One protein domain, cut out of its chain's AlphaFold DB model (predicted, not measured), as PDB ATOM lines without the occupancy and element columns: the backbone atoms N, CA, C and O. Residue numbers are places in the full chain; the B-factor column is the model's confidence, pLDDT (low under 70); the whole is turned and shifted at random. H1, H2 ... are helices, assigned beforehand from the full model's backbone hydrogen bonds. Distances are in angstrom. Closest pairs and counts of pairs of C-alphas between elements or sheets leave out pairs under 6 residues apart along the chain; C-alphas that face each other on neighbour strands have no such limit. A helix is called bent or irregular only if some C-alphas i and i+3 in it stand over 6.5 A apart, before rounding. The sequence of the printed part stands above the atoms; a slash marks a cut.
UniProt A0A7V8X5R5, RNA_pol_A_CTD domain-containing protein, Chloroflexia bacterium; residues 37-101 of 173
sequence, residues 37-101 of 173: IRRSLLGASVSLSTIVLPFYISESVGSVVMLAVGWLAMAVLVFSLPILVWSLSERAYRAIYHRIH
ATOM      1  N   ILE A  37     178.618  64.304 127.675       76.00
ATOM      2  CA  ILE A  37     180.021  64.725 127.836       76.00
ATOM      3  C   ILE A  37     180.561  65.343 126.545       76.00
ATOM      4  O   ILE A  37     181.115  66.433 126.559       76.00
ATOM      5  N   ARG A  38     180.388  64.669 125.401       75.19
ATOM      6  CA  ARG A  38     180.948  65.140 124.126       75.19
ATOM      7  C   ARG A  38     180.272  66.430 123.667       75.19
ATOM      8  O   ARG A  38     180.950  67.331 123.183       75.19
ATOM      9  N   ARG A  39     178.945  66.512 123.803       76.12
ATOM     10  CA  ARG A  39     178.173  67.681 123.362       76.12
ATOM     11  C   ARG A  39     178.370  68.890 124.278       76.12
ATOM     12  O   ARG A  39     178.556  69.988 123.766       76.12
ATOM     13  N   SER A  40     178.408  68.695 125.596       78.00
ATOM     14  CA  SER A  40     178.736  69.776 126.540       78.00
ATOM     15  C   SER A  40     180.183  70.250 126.390       78.00
ATOM     16  O   SER A  40     180.415  71.453 126.396       78.00
ATOM     17  N   LEU A  41     181.138  69.346 126.145       82.69
ATOM     18  CA  LEU A  41     182.537  69.707 125.897       82.69
ATOM     19  C   LEU A  41     182.717  70.503 124.599       82.69
ATOM     20  O   LEU A  41     183.457  71.479 124.595       82.69
ATOM     21  N   LEU A  42     182.017  70.129 123.520       83.44
ATOM     22  CA  LEU A  42     181.998  70.910 122.277       83.44
ATOM     23  C   LEU A  42     181.379  72.297 122.479       83.44
ATOM     24  O   LEU A  42     181.927  73.282 121.999       83.44
ATOM     25  N   GLY A  43     180.256  72.387 123.199       81.06
ATOM     26  CA  GLY A  43     179.633  73.673 123.519       81.06
ATOM     27  C   GLY A  43     180.569  74.571 124.328       81.06
ATOM     28  O   GLY A  43     180.807  75.715 123.951       81.06
ATOM     29  N   ALA A  44     181.169  74.028 125.390       83.00
ATOM     30  CA  ALA A  44     182.110  74.749 126.234       83.00
ATOM     31  C   ALA A  44     183.369  75.185 125.466       83.00
ATOM     32  O   ALA A  44     183.803  76.324 125.620       83.00
ATOM     33  N   SER A  45     183.940  74.325 124.613       86.31
ATOM     34  CA  SER A  45     185.158  74.651 123.862       86.31
ATOM     35  C   SER A  45     184.920  75.704 122.780       86.31
ATOM     36  O   SER A  45     185.729  76.623 122.644       86.31
ATOM     37  N   VAL A  46     183.803  75.620 122.049       87.06
ATOM     38  CA  VAL A  46     183.423  76.616 121.036       87.06
ATOM     39  C   VAL A  46     183.117  77.953 121.701       87.06
ATOM     40  O   VAL A  46     183.636  78.977 121.262       87.06
ATOM     41  N   SER A  47     182.341  77.962 122.789       84.38
ATOM     42  CA  SER A  47     182.059  79.190 123.536       84.38
ATOM     43  C   SER A  47     183.328  79.827 124.096       84.38
ATOM     44  O   SER A  47     183.528  81.028 123.932       84.38
ATOM     45  N   LEU A  48     184.217  79.035 124.706       87.50
ATOM     46  CA  LEU A  48     185.485  79.533 125.238       87.50
ATOM     47  C   LEU A  48     186.379  80.092 124.125       87.50
ATOM     48  O   LEU A  48     186.969  81.154 124.296       87.50
ATOM     49  N   SER A  49     186.439  79.426 122.971       86.94
ATOM     50  CA  SER A  49     187.209  79.900 121.815       86.94
ATOM     51  C   SER A  49     186.663  81.225 121.282       86.94
ATOM     52  O   SER A  49     187.438  82.145 121.043       86.94
ATOM     53  N   THR A  50     185.338  81.363 121.167       86.81
ATOM     54  CA  THR A  50     184.677  82.614 120.753       86.81
ATOM     55  C   THR A  50     184.946  83.762 121.725       86.81
ATOM     56  O   THR A  50     185.028  84.909 121.303       86.81
ATOM     57  N   ILE A  51     185.103  83.468 123.017       86.69
ATOM     58  CA  ILE A  51     185.395  84.473 124.044       86.69
ATOM     59  C   ILE A  51     186.876  84.849 124.051       86.69
ATOM     60  O   ILE A  51     187.192  86.026 124.131       86.69
ATOM     61  N   VAL A  52     187.784  83.875 123.986       87.31
ATOM     62  CA  VAL A  52     189.216  84.088 124.248       87.31
ATOM     63  C   VAL A  52     189.985  84.472 122.984       87.31
ATOM     64  O   VAL A  52     190.803  85.388 123.017       87.31
ATOM     65  N   LEU A  53     189.722  83.804 121.857       88.06
ATOM     66  CA  LEU A  53     190.507  83.958 120.626       88.06
ATOM     67  C   LEU A  53     190.507  85.397 120.066       88.06
ATOM     68  O   LEU A  53     191.575  85.866 119.672       88.06
ATOM     69  N   PRO A  54     189.385  86.144 120.070       86.19
ATOM     70  CA  PRO A  54     189.363  87.526 119.588       86.19
ATOM     71  C   PRO A  54     190.290  88.479 120.356       86.19
ATOM     72  O   PRO A  54     190.894  89.355 119.740       86.19
ATOM     73  N   PHE A  55     190.460  88.284 121.671       85.62
ATOM     74  CA  PHE A  55     191.342  89.116 122.503       85.62
ATOM     75  C   PHE A  55     192.827  88.856 122.243       85.62
ATOM     76  O   PHE A  55     193.640  89.750 122.444       85.62
ATOM     77  N   TYR A  56     193.181  87.664 121.748       89.88
ATOM     78  CA  TYR A  56     194.545  87.376 121.299       89.88
ATOM     79  C   TYR A  56     194.891  88.052 119.967       89.88
ATOM     80  O   TYR A  56     196.069  88.238 119.674       89.88
ATOM     81  N   ILE A  57     193.890  88.412 119.155       89.31
ATOM     82  CA  ILE A  57     194.099  89.094 117.871       89.31
ATOM     83  C   ILE A  57     194.223  90.603 118.096       89.31
ATOM     84  O   ILE A  57     195.183  91.218 117.642       89.31
ATOM     85  N   SER A  58     193.245  91.210 118.776       91.75
ATOM     86  CA  SER A  58     193.316  92.607 119.222       91.75
ATOM     87  C   SER A  58     192.213  92.922 120.231       91.75
ATOM     88  O   SER A  58     191.128  92.342 120.197       91.75
ATOM     89  N   GLU A  59     192.451  93.909 121.090       88.81
ATOM     90  CA  GLU A  59     191.473  94.349 122.093       88.81
ATOM     91  C   GLU A  59     190.206  94.961 121.464       88.81
ATOM     92  O   GLU A  59     189.088  94.759 121.952       88.81
ATOM     93  N   SER A  60     190.351  95.664 120.336       90.25
ATOM     94  CA  SER A  60     189.225  96.244 119.595       90.25
ATOM     95  C   SER A  60     188.340  95.169 118.960       90.25
ATOM     96  O   SER A  60     187.120  95.226 119.081       90.25
ATOM     97  N   VAL A  61     188.927  94.137 118.346       87.50
ATOM     98  CA  VAL A  61     188.158  93.003 117.805       87.50
ATOM     99  C   VAL A  61     187.522  92.193 118.935       87.50
ATOM    100  O   VAL A  61     186.358  91.808 118.826       87.50
ATOM    101  N   GLY A  62     188.239  91.987 120.044       85.88
ATOM    102  CA  GLY A  62     187.720  91.295 121.224       85.88
ATOM    103  C   GLY A  62     186.459  91.938 121.794       85.88
ATOM    104  O   GLY A  62     185.443  91.265 121.974       85.88
ATOM    105  N   SER A  63     186.490  93.253 122.007       88.12
ATOM    106  CA  SER A  63     185.334  94.001 122.513       88.12
ATOM    107  C   SER A  63     184.138  93.979 121.552       88.12
ATOM    108  O   SER A  63     183.012  93.740 121.995       88.12
ATOM    109  N   VAL A  64     184.360  94.133 120.242       91.56
ATOM    110  CA  VAL A  64     183.290  94.063 119.228       91.56
ATOM    111  C   VAL A  64     182.633  92.681 119.201       91.56
ATOM    112  O   VAL A  64     181.405  92.581 119.217       91.56
ATOM    113  N   VAL A  65     183.425  91.606 119.205       87.69
ATOM    114  CA  VAL A  65     182.900  90.230 119.211       87.69
ATOM    115  C   VAL A  65     182.151  89.932 120.510       87.69
ATOM    116  O   VAL A  65     181.087  89.307 120.475       87.69
ATOM    117  N   MET A  66     182.654  90.422 121.646       88.69
ATOM    118  CA  MET A  66     182.004  90.239 122.941       88.69
ATOM    119  C   MET A  66     180.618  90.900 122.984       88.69
ATOM    120  O   MET A  66     179.656  90.278 123.437       88.69
ATOM    121  N   LEU A  67     180.500  92.127 122.462       88.50
ATOM    122  CA  LEU A  67     179.228  92.851 122.390       88.50
ATOM    123  C   LEU A  67     178.247  92.218 121.393       88.50
ATOM    124  O   LEU A  67     177.052  92.157 121.673       88.50
ATOM    125  N   ALA A  68     178.735  91.724 120.253       90.94
ATOM    126  CA  ALA A  68     177.881  91.156 119.212       90.94
ATOM    127  C   ALA A  68     177.367  89.744 119.557       90.94
ATOM    128  O   ALA A  68     176.165  89.482 119.487       90.94
ATOM    129  N   VAL A  69     178.272  88.824 119.915       88.81
ATOM    130  CA  VAL A  69     177.975  87.379 120.048       88.81
ATOM    131  C   VAL A  69     178.471  86.794 121.379       88.81
ATOM    132  O   VAL A  69     178.032  85.717 121.785       88.81
ATOM    133  N   GLY A  70     179.335  87.502 122.111       84.56
ATOM    134  CA  GLY A  70     179.911  87.025 123.373       84.56
ATOM    135  C   GLY A  70     178.880  86.699 124.452       84.56
ATOM    136  O   GLY A  70     179.039  85.711 125.168       84.56
ATOM    137  N   TRP A  71     177.775  87.446 124.527       87.50
ATOM    138  CA  TRP A  71     176.690  87.160 125.474       87.50
ATOM    139  C   TRP A  71     176.027  85.793 125.216       87.50
ATOM    140  O   TRP A  71     175.730  85.058 126.159       87.50
ATOM    141  N   LEU A  72     175.853  85.413 123.943       88.50
ATOM    142  CA  LEU A  72     175.306  84.112 123.552       88.50
ATOM    143  C   LEU A  72     176.300  82.993 123.895       88.50
ATOM    144  O   LEU A  72     175.913  81.962 124.447       88.50
ATOM    145  N   ALA A  73     177.588  83.217 123.619       84.81
ATOM    146  CA  ALA A  73     178.652  82.279 123.968       84.81
ATOM    147  C   ALA A  73     178.705  82.038 125.487       84.81
ATOM    148  O   ALA A  73     178.773  80.884 125.918       84.81
ATOM    149  N   MET A  74     178.585  83.101 126.289       87.69
ATOM    150  CA  MET A  74     178.500  83.030 127.750       87.69
ATOM    151  C   MET A  74     177.270  82.253 128.219       87.69
ATOM    152  O   MET A  74     177.405  81.385 129.078       87.69
ATOM    153  N   ALA A  75     176.092  82.490 127.635       87.62
ATOM    154  CA  ALA A  75     174.886  81.736 127.975       87.62
ATOM    155  C   ALA A  75     175.075  80.228 127.727       87.62
ATOM    156  O   ALA A  75     174.829  79.415 128.617       87.62
ATOM    157  N   VAL A  76     175.597  79.844 126.557       86.06
ATOM    158  CA  VAL A  76     175.901  78.437 126.235       86.06
ATOM    159  C   VAL A  76     176.935  77.851 127.204       86.06
ATOM    160  O   VAL A  76     176.813  76.696 127.615       86.06
ATOM    161  N   LEU A  77     177.934  78.634 127.611       85.50
ATOM    162  CA  LEU A  77     178.968  78.209 128.554       85.50
ATOM    163  C   LEU A  77     178.374  77.949 129.952       85.50
ATOM    164  O   LEU A  77     178.624  76.900 130.543       85.50
ATOM    165  N   VAL A  78     177.508  78.844 130.434       89.44
ATOM    166  CA  VAL A  78     176.816  78.711 131.725       89.44
ATOM    167  C   VAL A  78     175.912  77.479 131.769       89.44
ATOM    168  O   VAL A  78     175.840  76.831 132.807       89.44
ATOM    169  N   PHE A  79     175.258  77.105 130.664       84.44
ATOM    170  CA  PHE A  79     174.453  75.877 130.618       84.44
ATOM    171  C   PHE A  79     175.291  74.609 130.416       84.44
ATOM    172  O   PHE A  79     174.971  73.560 130.973       84.44
ATOM    173  N   SER A  80     176.370  74.681 129.636       81.81
ATOM    174  CA  SER A  80     177.202  73.510 129.335       81.81
ATOM    175  C   SER A  80     178.095  73.092 130.502       81.81
ATOM    176  O   SER A  80     178.281  71.892 130.695       81.81
ATOM    177  N   LEU A  81     178.602  74.031 131.311       84.00
ATOM    178  CA  LEU A  81     179.486  73.718 132.438       84.00
ATOM    179  C   LEU A  81     178.832  72.822 133.505       84.00
ATOM    180  O   LEU A  81     179.423  71.789 133.820       84.00
ATOM    181  N   PRO A  82     177.633  73.119 134.044       84.31
ATOM    182  CA  PRO A  82     176.986  72.255 135.030       84.31
ATOM    183  C   PRO A  82     176.702  70.855 134.484       84.31
ATOM    184  O   PRO A  82     176.924  69.868 135.178       84.31
ATOM    185  N   ILE A  83     176.271  70.757 133.221       83.88
ATOM    186  CA  ILE A  83     176.014  69.473 132.552       83.88
ATOM    187  C   ILE A  83     177.319  68.683 132.389       83.88
ATOM    188  O   ILE A  83     177.355  67.475 132.634       83.88
ATOM    189  N   LEU A  84     178.408  69.353 132.007       81.00
ATOM    190  CA  LEU A  84     179.727  68.740 131.888       81.00
ATOM    191  C   LEU A  84     180.212  68.236 133.250       81.00
ATOM    192  O   LEU A  84     180.608  67.080 133.359       81.00
ATOM    193  N   VAL A  85     180.124  69.067 134.292       84.19
ATOM    194  CA  VAL A  85     180.524  68.705 135.659       84.19
ATOM    195  C   VAL A  85     179.706  67.522 136.162       84.19
ATOM    196  O   VAL A  85     180.281  66.553 136.656       84.19
ATOM    197  N   TRP A  86     178.384  67.554 135.994       87.69
ATOM    198  CA  TRP A  86     177.503  66.470 136.418       87.69
ATOM    199  C   TRP A  86     177.805  65.164 135.677       87.69
ATOM    200  O   TRP A  86     178.031  64.130 136.299       87.69
ATOM    201  N   SER A  87     177.887  65.211 134.346       80.50
ATOM    202  CA  SER A  87     178.141  64.020 133.525       80.50
ATOM    203  C   SER A  87     179.541  63.436 133.737       80.50
ATOM    204  O   SER A  87     179.710  62.214 133.740       80.50
ATOM    205  N   LEU A  88     180.545  64.287 133.964       83.50
ATOM    206  CA  LEU A  88     181.889  63.850 134.323       83.50
ATOM    207  C   LEU A  88     181.900  63.217 135.715       83.50
ATOM    208  O   LEU A  88     182.512  62.166 135.889       83.50
ATOM    209  N   SER A  89     181.182  63.807 136.673       81.62
ATOM    210  CA  SER A  89     181.048  63.279 138.034       81.62
ATOM    211  C   SER A  89     180.361  61.920 138.043       81.62
ATOM    212  O   SER A  89     180.840  61.005 138.699       81.62
ATOM    213  N   GLU A  90     179.290  61.739 137.271       82.94
ATOM    214  CA  GLU A  90     178.605  60.453 137.156       82.94
ATOM    215  C   GLU A  90     179.510  59.389 136.527       82.94
ATOM    216  O   GLU A  90     179.588  58.259 137.014       82.94
ATOM    217  N   ARG A  91     180.249  59.743 135.471       78.44
ATOM    218  CA  ARG A  91     181.192  58.814 134.841       78.44
ATOM    219  C   ARG A  91     182.358  58.472 135.766       78.44
ATOM    220  O   ARG A  91     182.747  57.308 135.825       78.44
ATOM    221  N   ALA A  92     182.883  59.450 136.499       78.50
ATOM    222  CA  ALA A  92     183.912  59.241 137.509       78.50
ATOM    223  C   ALA A  92     183.388  58.361 138.648       78.50
ATOM    224  O   ALA A  92     184.045  57.393 139.015       78.50
ATOM    225  N   TYR A  93     182.177  58.627 139.140       79.62
ATOM    226  CA  TYR A  93     181.520  57.824 140.163       79.62
ATOM    227  C   TYR A  93     181.339  56.381 139.700       79.62
ATOM    228  O   TYR A  93     181.746  55.473 140.413       79.62
ATOM    229  N   ARG A  94     180.819  56.147 138.489       74.12
ATOM    230  CA  ARG A  94     180.690  54.789 137.938       74.12
ATOM    231  C   ARG A  94     182.047  54.117 137.760       74.12
ATOM    232  O   ARG A  94     182.179  52.952 138.103       74.12
ATOM    233  N   ALA A  95     183.064  54.827 137.274       73.00
ATOM    234  CA  ALA A  95     184.406  54.269 137.110       73.00
ATOM    235  C   ALA A  95     185.040  53.886 138.458       73.00
ATOM    236  O   ALA A  95     185.608  52.803 138.593       73.00
ATOM    237  N   ILE A  96     184.905  54.745 139.471       76.69
ATOM    238  CA  ILE A  96     185.359  54.473 140.840       76.69
ATOM    239  C   ILE A  96     184.556  53.312 141.431       76.69
ATOM    240  O   ILE A  96     185.137  52.383 141.984       76.69
ATOM    241  N   TYR A  97     183.234  53.325 141.267       74.81
ATOM    242  CA  TYR A  97     182.353  52.278 141.758       74.81
ATOM    243  C   TYR A  97     182.688  50.930 141.127       74.81
ATOM    244  O   TYR A  97     182.885  49.984 141.872       74.81
ATOM    245  N   HIS A  98     182.854  50.836 139.805       70.44
ATOM    246  CA  HIS A  98     183.259  49.598 139.127       70.44
ATOM    247  C   HIS A  98     184.660  49.133 139.530       70.44
ATOM    248  O   HIS A  98     184.905  47.934 139.633       70.44
ATOM    249  N   ARG A  99     185.577  50.058 139.837       72.06
ATOM    250  CA  ARG A  99     186.901  49.703 140.364       72.06
ATOM    251  C   ARG A  99     186.827  49.070 141.759       72.06
ATOM    252  O   ARG A  99     187.644  48.208 142.075       72.06
ATOM    253  N   ILE A 100     185.876  49.500 142.592       73.44
ATOM    254  CA  ILE A 100     185.676  48.988 143.960       73.44
ATOM    255  C   ILE A 100     184.756  47.749 143.966       73.44
ATOM    256  O   ILE A 100     184.993  46.797 144.706       73.44
ATOM    257  N   HIS A 101     183.730  47.753 143.119       75.75
ATOM    258  CA  HIS A 101     182.661  46.767 142.990       75.75
ATOM    259  C   HIS A 101     182.556  46.316 141.526       75.75
ATOM    260  O   HIS A 101     181.664  46.768 140.798       75.75
TER     261      HIS A 101
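This is residues 37 to 101 of the 173 residues of the protein "RNA_pol_A_CTD domain-containing protein" of Chloroflexia bacterium (UniProt A0A7V8X5R5). Picture a long helical hairpin with a bent end: H1 runs out, the chain turns tightly into the short arm H2a, and the long arm H2b folds back past H1. The last stretch, residues 92 to 101, sticks out beyond the body and adds to the length. The printed part has 65 residues with two named helices, H1 then H2, and no named strand; its class is all helix. It is only just loose, close to extended, with a radius of gyration of the C-alphas of 16.1 A and spans of 55 by 19 by 13 A.

Find C-alpha 37 at (180.021, 64.725, 127.836); from there H1, residues 37 to 57, runs 29.9 A to C-alpha 57 at (194.099, 89.094, 117.871). It has a kink of 27 degrees near residue 51 and is only just irregular: C-alphas 51 and 54 are 6.7 A apart. H2, residues 59 to 100, was assigned as one helix by its hydrogen bonds, but it is bent: C-alphas 68 and 71 are 7.5 A apart. Its arms are H2a, residues 59 to 68, and H2b, residues 71 to 100, which runs 43.4 A to C-alpha 100 at (185.676, 48.988, 143.960).

Look first at Ser 47 and Ala 73, the closest C-alphas of H1 and H2b, 4.6 A apart; these two touch and run opposite ways at a steep tilt of 44 degrees. H1 touches H2a with residues 50 to 56 alone, closest at the C-alphas of Phe 55 and Gly 62, 4.4 A apart. H1 and H2a form a helical hairpin, running opposite ways at a steep tilt of 45 degrees. H2a and H2b are about perpendicular, at 88 degrees. In H2a every O i to N i+4 pair is within hydrogen-bond range; in H1 14 of 17 are, in H2b 24 of 26.

The two C-alphas farthest apart are those of Ser 60 and His 101, at 55.1 A. Residues 92 to 101, of which 92 to 100 belong to H2, stand free; without them the body spans 41 by 17 by 13 A. The link from H1 to H2 is tight, and the printed part has no cut. The mean pLDDT of the printed part is 83.8, and no printed residue is under 70.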